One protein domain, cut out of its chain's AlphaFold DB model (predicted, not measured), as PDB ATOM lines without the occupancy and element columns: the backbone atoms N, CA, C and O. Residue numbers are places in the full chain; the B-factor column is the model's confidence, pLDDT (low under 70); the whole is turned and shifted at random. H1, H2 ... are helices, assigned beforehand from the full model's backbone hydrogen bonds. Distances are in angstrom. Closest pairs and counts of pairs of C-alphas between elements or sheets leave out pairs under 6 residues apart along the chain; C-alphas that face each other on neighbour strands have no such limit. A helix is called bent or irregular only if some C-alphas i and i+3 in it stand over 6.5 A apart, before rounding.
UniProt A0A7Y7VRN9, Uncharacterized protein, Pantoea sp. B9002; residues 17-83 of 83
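This is residues 17 to 83 of the 83 residues of an uncharacterized protein of Pantoea sp. B9002 (UniProt A0A7Y7VRN9). H1, the longest helix, and H3 make a V, meeting near their first residues, and H2 crosses its open side as a bar from H1 to H3. The long link, residues 55 to 66, folds back from H2 to the start of H3. The printed part has 67 residues with three named helices, H1, H2 and H3 in chain order, all helix and no named strand. It is compact, with a radius of gyration of the C-alphas of 12.0 A and spans of 36 by 27 by 15 A.

H1, residues 17 to 36, has a kink of 33 degrees near residue 30 and is only just irregular, C-alphas 31 and 34 being 6.6 A apart. With residues 17 to 24 alone it touches residues 67 to 71 of H3, residues 67 to 81, at a steep tilt of 42 degrees, the same way; the closest C-alphas, of Gly 20 and Asn 67, are 5.0 A apart. H2, residues 41 to 54, touches H1 about perpendicular, at 78 degrees, closest at the C-alphas of Cys 25 and Val 44, 5.9 A. H2 touches H3 at a steep 61 degrees, closest at the C-alphas of Leu 52 and Val 77, 7.2 A. Every O i to N i+4 pair is within hydrogen-bond range in H2 and H3, and 13 of 16 in H1.

H1 begins at C-alpha 17 (5.444, 121.482, 123.999) and is 26.6 A long. H2 is 20.1 A long. H3 is 20.9 A long and ends at C-alpha 81 (21.598, 136.024, 122.961).

The C-alphas of Gly 37 and Ser 62 are farthest apart, 36.3 A. The printed part has no cut; the link H1 to H2 is tight. Residues 17 to 21, 32 to 38 and 82 to 83 have pLDDT under 70.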
ATOM      1  N   SER A  17       4.239 120.657 124.215       52.81
ATOM      2  CA  SER A  17       5.444 121.482 123.999       52.81
ATOM      3  C   SER A  17       6.470 120.831 123.073       52.81
ATOM      4  O   SER A  17       7.301 121.525 122.489       52.81
ATOM      5  N   VAL A  18       6.395 119.510 122.900       57.09
ATOM      6  CA  VAL A  18       7.266 118.744 122.005       57.09
ATOM      7  C   VAL A  18       7.005 119.090 120.535       57.09
ATOM      8  O   VAL A  18       7.953 119.160 119.761       57.09
ATOM      9  N   ALA A  19       5.760 119.395 120.151       60.81
ATOM     10  CA  ALA A  19       5.414 119.690 118.758       60.81
ATOM     11  C   ALA A  19       6.040 121.006 118.257       60.81
ATOM     12  O   ALA A  19       6.580 121.063 117.155       60.81
ATOM     13  N   GLY A  20       6.024 122.059 119.084       62.25
ATOM     14  CA  GLY A  20       6.671 123.336 118.750       62.25
ATOM     15  C   GLY A  20       8.200 123.250 118.765       62.25
ATOM     16  O   GLY A  20       8.874 123.930 117.987       62.25
ATOM     17  N   LEU A  21       8.742 122.377 119.619       67.31
ATOM     18  CA  LEU A  21      10.172 122.096 119.693       67.31
ATOM     19  C   LEU A  21      10.662 121.331 118.456       67.31
ATOM     20  O   LEU A  21      11.774 121.577 118.000       67.31
ATOM     21  N   ASP A  22       9.836 120.450 117.890       70.44
ATOM     22  CA  ASP A  22      10.189 119.649 116.717       70.44
ATOM     23  C   ASP A  22      10.403 120.487 115.468       70.44
ATOM     24  O   ASP A  22      11.419 120.322 114.796       70.44
ATOM     25  N   GLU A  23       9.517 121.443 115.199       72.50
ATOM     26  CA  GLU A  23       9.720 122.372 114.087       72.50
ATOM     27  C   GLU A  23      10.997 123.196 114.264       72.50
ATOM     28  O   GLU A  23      11.745 123.386 113.311       72.50
ATOM     29  N   LEU A  24      11.275 123.666 115.484       71.12
ATOM     30  CA  LEU A  24      12.494 124.420 115.765       71.12
ATOM     31  C   LEU A  24      13.747 123.544 115.605       71.12
ATOM     32  O   LEU A  24      14.760 124.000 115.078       71.12
ATOM     33  N   CYS A  25      13.676 122.281 116.023       74.94
ATOM     34  CA  CYS A  25      14.768 121.333 115.855       74.94
ATOM     35  C   CYS A  25      15.036 121.029 114.383       74.94
ATOM     36  O   CYS A  25      16.199 120.946 113.997       74.94
ATOM     37  N   GLU A  26      13.996 120.883 113.561       78.62
ATOM     38  CA  GLU A  26      14.153 120.704 112.117       78.62
ATOM     39  C   GLU A  26      14.676 121.977 111.439       78.62
ATOM     40  O   GLU A  26      15.557 121.870 110.592       78.62
ATOM     41  N   GLU A  27      14.235 123.174 111.847       77.19
ATOM     42  CA  GLU A  27      14.784 124.454 111.363       77.19
ATOM     43  C   GLU A  27      16.295 124.565 111.654       77.19
ATOM     44  O   GLU A  27      17.088 124.829 110.748       77.19
ATOM     45  N   VAL A  28      16.717 124.299 112.897       74.06
ATOM     46  CA  VAL A  28      18.137 124.331 113.291       74.06
ATOM     47  C   VAL A  28      18.921 123.224 112.601       74.06
ATOM     48  O   VAL A  28      20.021 123.449 112.109       74.06
ATOM     49  N   ARG A  29      18.365 122.014 112.518       73.06
ATOM     50  CA  ARG A  29      19.006 120.903 111.816       73.06
ATOM     51  C   ARG A  29      19.200 121.223 110.338       73.06
ATOM     52  O   ARG A  29      20.279 120.946 109.822       73.06
ATOM     53  N   ALA A  30      18.201 121.795 109.668       77.44
ATOM     54  CA  ALA A  30      18.301 122.215 108.275       77.44
ATOM     55  C   ALA A  30      19.408 123.264 108.100       77.44
ATOM     56  O   ALA A  30      20.282 123.068 107.262       77.44
ATOM     57  N   ALA A  31      19.443 124.295 108.952       71.94
ATOM     58  CA  ALA A  31      20.481 125.327 108.922       71.94
ATOM     59  C   ALA A  31      21.897 124.772 109.178       71.94
ATOM     60  O   ALA A  31      22.866 125.206 108.561       71.94
ATOM     61  N   SER A  32      22.024 123.781 110.059       66.62
ATOM     62  CA  SER A  32      23.314 123.189 110.422       66.62
ATOM     63  C   SER A  32      23.777 122.075 109.481       66.62
ATOM     64  O   SER A  32      24.937 121.662 109.557       66.62
ATOM     65  N   THR A  33      22.900 121.568 108.602       66.75
ATOM     66  CA  THR A  33      23.227 120.461 107.684       66.75
ATOM     67  C   THR A  33      24.336 120.855 106.711       66.75
ATOM     68  O   THR A  33      25.210 120.034 106.429       66.75
ATOM     69  N   ASP A  34      24.360 122.119 106.291       59.06
ATOM     70  CA  ASP A  34      25.374 122.652 105.378       59.06
ATOM     71  C   ASP A  34      26.761 122.794 106.033       59.06
ATOM     72  O   ASP A  34      27.775 122.760 105.339       59.06
ATOM     73  N   TYR A  35      26.826 122.899 107.368       56.72
ATOM     74  CA  TYR A  35      28.070 123.133 108.116       56.72
ATOM     75  C   TYR A  35      28.629 121.892 108.826       56.72
ATOM     76  O   TYR A  35      29.845 121.726 108.906       56.72
ATOM     77  N   PHE A  36      27.768 121.015 109.349       58.19
ATOM     78  CA  PHE A  36      28.169 119.881 110.196       58.19
ATOM     79  C   PHE A  36      27.663 118.519 109.693       58.19
ATOM     80  O   PHE A  36      27.931 117.489 110.316       58.19
ATOM     81  N   GLY A  37      26.937 118.478 108.573       68.69
ATOM     82  CA  GLY A  37      26.256 117.272 108.107       68.69
ATOM     83  C   GLY A  37      25.004 116.949 108.932       68.69
ATOM     84  O   GLY A  37      24.412 117.810 109.581       68.69
ATOM     85  N   ARG A  38      24.539 115.693 108.888       68.00
ATOM     86  CA  ARG A  38      23.242 115.309 109.471       68.00
ATOM     87  C   ARG A  38      23.305 115.273 111.004       68.00
ATOM     88  O   ARG A  38      23.642 114.247 111.589       68.00
ATOM     89  N   ILE A  39      22.923 116.369 111.655       75.38
ATOM     90  CA  ILE A  39      22.837 116.445 113.121       75.38
ATOM     91  C   ILE A  39      21.604 115.673 113.625       75.38
ATOM     92  O   ILE A  39      20.508 115.748 113.058       75.38
ATOM     93  N   GLY A  40      21.775 114.896 114.698       76.12
ATOM     94  CA  GLY A  40      20.679 114.193 115.367       76.12
ATOM     95  C   GLY A  40      19.761 115.152 116.131       76.12
ATOM     96  O   GLY A  40      20.232 116.098 116.755       76.12
ATOM     97  N   ARG A  41      18.447 114.882 116.138       75.81
ATOM     98  CA  ARG A  41      17.444 115.682 116.874       75.81
ATOM     99  C   ARG A  41      17.813 115.865 118.351       75.81
ATOM    100  O   ARG A  41      17.684 116.958 118.880       75.81
ATOM    101  N   SER A  42      18.342 114.827 119.000       76.81
ATOM    102  CA  SER A  42      18.808 114.893 120.393       76.81
ATOM    103  C   SER A  42      19.947 115.896 120.605       76.81
ATOM    104  O   SER A  42      19.951 116.597 121.610       76.81
ATOM    105  N   THR A  43      20.886 115.995 119.662       78.62
ATOM    106  CA  THR A  43      21.993 116.961 119.717       78.62
ATOM    107  C   THR A  43      21.483 118.390 119.560       78.62
ATOM    108  O   THR A  43      21.919 119.272 120.291       78.62
ATOM    109  N   VAL A  44      20.523 118.612 118.657       79.00
ATOM    110  CA  VAL A  44      19.897 119.928 118.467       79.00
ATOM    111  C   VAL A  44      19.127 120.360 119.713       79.00
ATOM    112  O   VAL A  44      19.295 121.486 120.172       79.00
ATOM    113  N   ILE A  45      18.344 119.456 120.308       78.62
ATOM    114  CA  ILE A  45      17.635 119.718 121.568       78.62
ATOM    115  C   ILE A  45      18.625 120.051 122.687       78.62
ATOM    116  O   ILE A  45      18.388 121.000 123.431       78.62
ATOM    117  N   ALA A  46      19.726 119.304 122.808       76.94
ATOM    118  CA  ALA A  46      20.737 119.553 123.832       76.94
ATOM    119  C   ALA A  46      21.359 120.950 123.684       76.94
ATOM    120  O   ALA A  46      21.347 121.714 124.645       76.94
ATOM    121  N   ALA A  47      21.791 121.318 122.475       79.81
ATOM    122  CA  ALA A  47      22.367 122.634 122.200       79.81
ATOM    123  C   ALA A  47      21.362 123.774 122.449       79.81
ATOM    124  O   ALA A  47      21.682 124.745 123.129       79.81
ATOM    125  N   LEU A  48      20.120 123.642 121.967       79.81
ATOM    126  CA  LEU A  48      19.059 124.623 122.232       79.81
ATOM    127  C   LEU A  48      18.779 124.773 123.732       79.81
ATOM    128  O   LEU A  48      18.584 125.884 124.217       79.81
ATOM    129  N   THR A  49      18.777 123.663 124.469       79.81
ATOM    130  CA  THR A  49      18.567 123.667 125.920       79.81
ATOM    131  C   THR A  49      19.715 124.366 126.645       79.81
ATOM    132  O   THR A  49      19.453 125.164 127.540       79.81
ATOM    133  N   GLU A  50      20.967 124.114 126.259       80.88
ATOM    134  CA  GLU A  50      22.136 124.796 126.833       80.88
ATOM    135  C   GLU A  50      22.057 126.311 126.619       80.88
ATOM    136  O   GLU A  50      22.122 127.063 127.592       80.88
ATOM    137  N   VAL A  51      21.779 126.762 125.391       80.69
ATOM    138  CA  VAL A  51      21.646 128.197 125.084       80.69
ATOM    139  C   VAL A  51      20.498 128.841 125.873       80.69
ATOM    140  O   VAL A  51      20.633 129.958 126.377       80.69
ATOM    141  N   LEU A  52      19.368 128.145 126.031       80.94
ATOM    142  CA  LEU A  52      18.247 128.629 126.843       80.94
ATOM    143  C   LEU A  52      18.595 128.710 128.334       80.94
ATOM    144  O   LEU A  52      18.151 129.636 129.012       80.94
ATOM    145  N   ILE A  53      19.393 127.776 128.857       79.38
ATOM    146  CA  ILE A  53      19.869 127.811 130.247       79.38
ATOM    147  C   ILE A  53      20.813 129.000 130.463       79.38
ATOM    148  O   ILE A  53      20.676 129.711 131.463       79.38
ATOM    149  N   GLU A  54      21.737 129.240 129.533       81.44
ATOM    150  CA  GLU A  54      22.665 130.378 129.571       81.44
ATOM    151  C   GLU A  54      21.913 131.717 129.545       81.44
ATOM    152  O   GLU A  54      22.219 132.638 130.308       81.44
ATOM    153  N   ASN A  55      20.840 131.786 128.756       83.31
ATOM    154  CA  ASN A  55      20.017 132.981 128.586       83.31
ATOM    155  C   ASN A  55      18.723 132.957 129.414       83.31
ATOM    156  O   ASN A  55      17.790 133.709 129.134       83.31
ATOM    157  N   LYS A  56      18.659 132.155 130.488       80.06
ATOM    158  CA  LYS A  56      17.442 131.987 131.314       80.06
ATOM    159  C   LYS A  56      16.863 133.292 131.862       80.06
ATOM    160  O   LYS A  56      15.679 133.367 132.157       80.06
ATOM    161  N   HIS A  57      17.710 134.303 132.046       82.75
ATOM    162  CA  HIS A  57      17.331 135.619 132.554       82.75
ATOM    163  C   HIS A  57      16.520 136.428 131.535       82.75
ATOM    164  O   HIS A  57      15.813 137.354 131.917       82.75
ATOM    165  N   GLN A  58      16.618 136.071 130.254       84.00
ATOM    166  CA  GLN A  58      15.847 136.667 129.174       84.00
ATOM    167  C   GLN A  58      14.531 135.929 128.936       84.00
ATOM    168  O   GLN A  58      13.672 136.486 128.267       84.00
ATOM    169  N   PHE A  59      14.366 134.708 129.453       84.62
ATOM    170  CA  PHE A  59      13.177 133.889 129.226       84.62
ATOM    171  C   PHE A  59      11.991 134.376 130.072       84.62
ATOM    172  O   PHE A  59      12.026 134.361 131.304       84.62
ATOM    173  N   GLU A  60      10.909 134.765 129.407       86.88
ATOM    174  CA  GLU A  60       9.681 135.272 130.008       86.88
ATOM    175  C   GLU A  60       8.614 134.174 130.053       86.88
ATOM    176  O   GLU A  60       7.791 134.021 129.151       86.88
ATOM    177  N   ALA A  61       8.577 133.422 131.155       80.06
ATOM    178  CA  ALA A  61       7.602 132.342 131.333       80.06
ATOM    179  C   ALA A  61       6.137 132.817 131.239       80.06
ATOM    180  O   ALA A  61       5.272 132.057 130.817       80.06
ATOM    181  N   SER A  62       5.849 134.078 131.585       84.69
ATOM    182  CA  SER A  62       4.513 134.680 131.457       84.69
ATOM    183  C   SER A  62       4.053 134.871 130.009       84.69
ATOM    184  O   SER A  62       2.855 135.013 129.773       84.69
ATOM    185  N   ALA A  63       4.984 134.886 129.052       79.50
ATOM    186  CA  ALA A  63       4.688 135.004 127.630       79.50
ATOM    187  C   ALA A  63       4.338 133.652 126.980       79.50
ATOM    188  O   ALA A  63       3.902 133.630 125.831       79.50
ATOM    189  N   VAL A  64       4.496 132.532 127.699       83.12
ATOM    190  CA  VAL A  64       4.283 131.173 127.183       83.12
ATOM    191  C   VAL A  64       2.951 130.615 127.681       83.12
ATOM    192  O   VAL A  64       2.778 130.355 128.869       83.12
ATOM    193  N   GLN A  65       2.005 130.410 126.766       84.38
ATOM    194  CA  GLN A  65       0.669 129.863 127.056       84.38
ATOM    195  C   GLN A  65       0.369 128.575 126.279       84.38
ATOM    196  O   GLN A  65      -0.519 127.812 126.649       84.38
ATOM    197  N   ASP A  66       1.119 128.328 125.209       79.00
ATOM    198  CA  ASP A  66       0.967 127.211 124.288       79.00
ATOM    199  C   ASP A  66       2.293 126.941 123.546       79.00
ATOM    200  O   ASP A  66       3.330 127.562 123.796       79.00
ATOM    201  N   ASN A  67       2.275 126.005 122.602       72.44
ATOM    202  CA  ASN A  67       3.473 125.620 121.853       72.44
ATOM    203  C   ASN A  67       3.967 126.712 120.905       72.44
ATOM    204  O   ASN A  67       5.171 126.827 120.664       72.44
ATOM    205  N   ALA A  68       3.044 127.494 120.343       78.31
ATOM    206  CA  ALA A  68       3.372 128.549 119.396       78.31
ATOM    207  C   ALA A  68       4.094 129.699 120.109       78.31
ATOM    208  O   ALA A  68       5.128 130.174 119.636       78.31
ATOM    209  N   SER A  69       3.596 130.086 121.282       82.31
ATOM    210  CA  SER A  69       4.212 131.073 122.167       82.31
ATOM    211  C   SER A  69       5.528 130.577 122.768       82.31
ATOM    212  O   SER A  69       6.484 131.347 122.796       82.31
ATOM    213  N   LEU A  70       5.656 129.289 123.119       80.56
ATOM    214  CA  LEU A  70       6.947 128.703 123.511       80.56
ATOM    215  C   LEU A  70       7.988 128.821 122.386       80.56
ATOM    216  O   LEU A  70       9.110 129.264 122.620       80.56
ATOM    217  N   LYS A  71       7.620 128.464 121.147       81.19
ATOM    218  CA  LYS A  71       8.504 128.592 119.976       81.19
ATOM    219  C   LYS A  71       8.893 130.052 119.723       81.19
ATOM    220  O   LYS A  71      10.059 130.332 119.445       81.19
ATOM    221  N   ALA A  72       7.937 130.978 119.810       83.44
ATOM    222  CA  ALA A  72       8.180 132.408 119.625       83.44
ATOM    223  C   ALA A  72       9.134 132.967 120.690       83.44
ATOM    224  O   ALA A  72      10.055 133.714 120.360       83.44
ATOM    225  N   GLU A  73       8.953 132.545 121.938       85.69
ATOM    226  CA  GLU A  73       9.771 132.971 123.063       85.69
ATOM    227  C   GLU A  73      11.201 132.433 122.968       85.69
ATOM    228  O   GLU A  73      12.157 133.195 123.093       85.69
ATOM    229  N   ILE A  74      11.373 131.153 122.620       83.62
ATOM    230  CA  ILE A  74      12.699 130.581 122.355       83.62
ATOM    231  C   ILE A  74      13.397 131.354 121.228       83.62
ATOM    232  O   ILE A  74      14.552 131.743 121.376       83.62
ATOM    233  N   LYS A  75      12.702 131.655 120.122       84.12
ATOM    234  CA  LYS A  75      13.270 132.465 119.029       84.12
ATOM    235  C   LYS A  75      13.667 133.872 119.483       84.12
ATOM    236  O   LYS A  75      14.665 134.397 118.993       84.12
ATOM    237  N   ARG A  76      12.905 134.494 120.388       87.12
ATOM    238  CA  ARG A  76      13.220 135.816 120.948       87.12
ATOM    239  C   ARG A  76      14.487 135.769 121.796       87.12
ATOM    240  O   ARG A  76      15.377 136.585 121.577       87.12
ATOM    241  N   VAL A  77      14.584 134.796 122.701       85.06
ATOM    242  CA  VAL A  77      15.776 134.585 123.532       85.06
ATOM    243  C   VAL A  77      17.003 134.326 122.659       85.06
ATOM    244  O   VAL A  77      18.025 134.964 122.857       85.06
ATOM    245  N   LEU A  78      16.892 133.470 121.638       82.12
ATOM    246  CA  LEU A  78      18.001 133.190 120.719       82.12
ATOM    247  C   LEU A  78      18.472 134.437 119.954       82.12
ATOM    248  O   LEU A  78      19.671 134.642 119.826       82.12
ATOM    249  N   LYS A  79      17.556 135.299 119.491       83.62
ATOM    250  CA  LYS A  79      17.920 136.565 118.824       83.62
ATOM    251  C   LYS A  79      18.626 137.552 119.750       83.62
ATOM    252  O   LYS A  79      19.484 138.301 119.302       83.62
ATOM    253  N   ASN A  80      18.229 137.583 121.017       80.62
ATOM    254  CA  ASN A  80      18.793 138.493 122.009       80.62
ATOM    255  C   ASN A  80      20.073 137.941 122.658       80.62
ATOM    256  O   ASN A  80      20.812 138.705 123.264       80.62
ATOM    257  N   ALA A  81      20.348 136.641 122.525       70.44
ATOM    258  CA  ALA A  81      21.598 136.024 122.961       70.44
ATOM    259  C   ALA A  81      22.802 136.413 122.077       70.44
ATOM    260  O   ALA A  81      23.941 136.310 122.524       70.44
ATOM    261  N   GLU A  82      22.562 136.852 120.835       58.06
ATOM    262  CA  GLU A  82      23.599 137.330 119.902       58.06
ATOM    263  C   GLU A  82      23.924 138.834 120.051       58.06
ATOM    264  O   GLU A  82      24.840 139.319 119.382       58.06
ATOM    265  N   ALA A  83      23.175 139.573 120.882       51.28
ATOM    266  CA  ALA A  83      23.282 141.027 121.070       51.28
ATOM    267  C   ALA A  83      24.125 141.408 122.297       51.28
ATOM    268  O   ALA A  83      24.887 142.398 122.187       51.28
TER     269      ALA A  83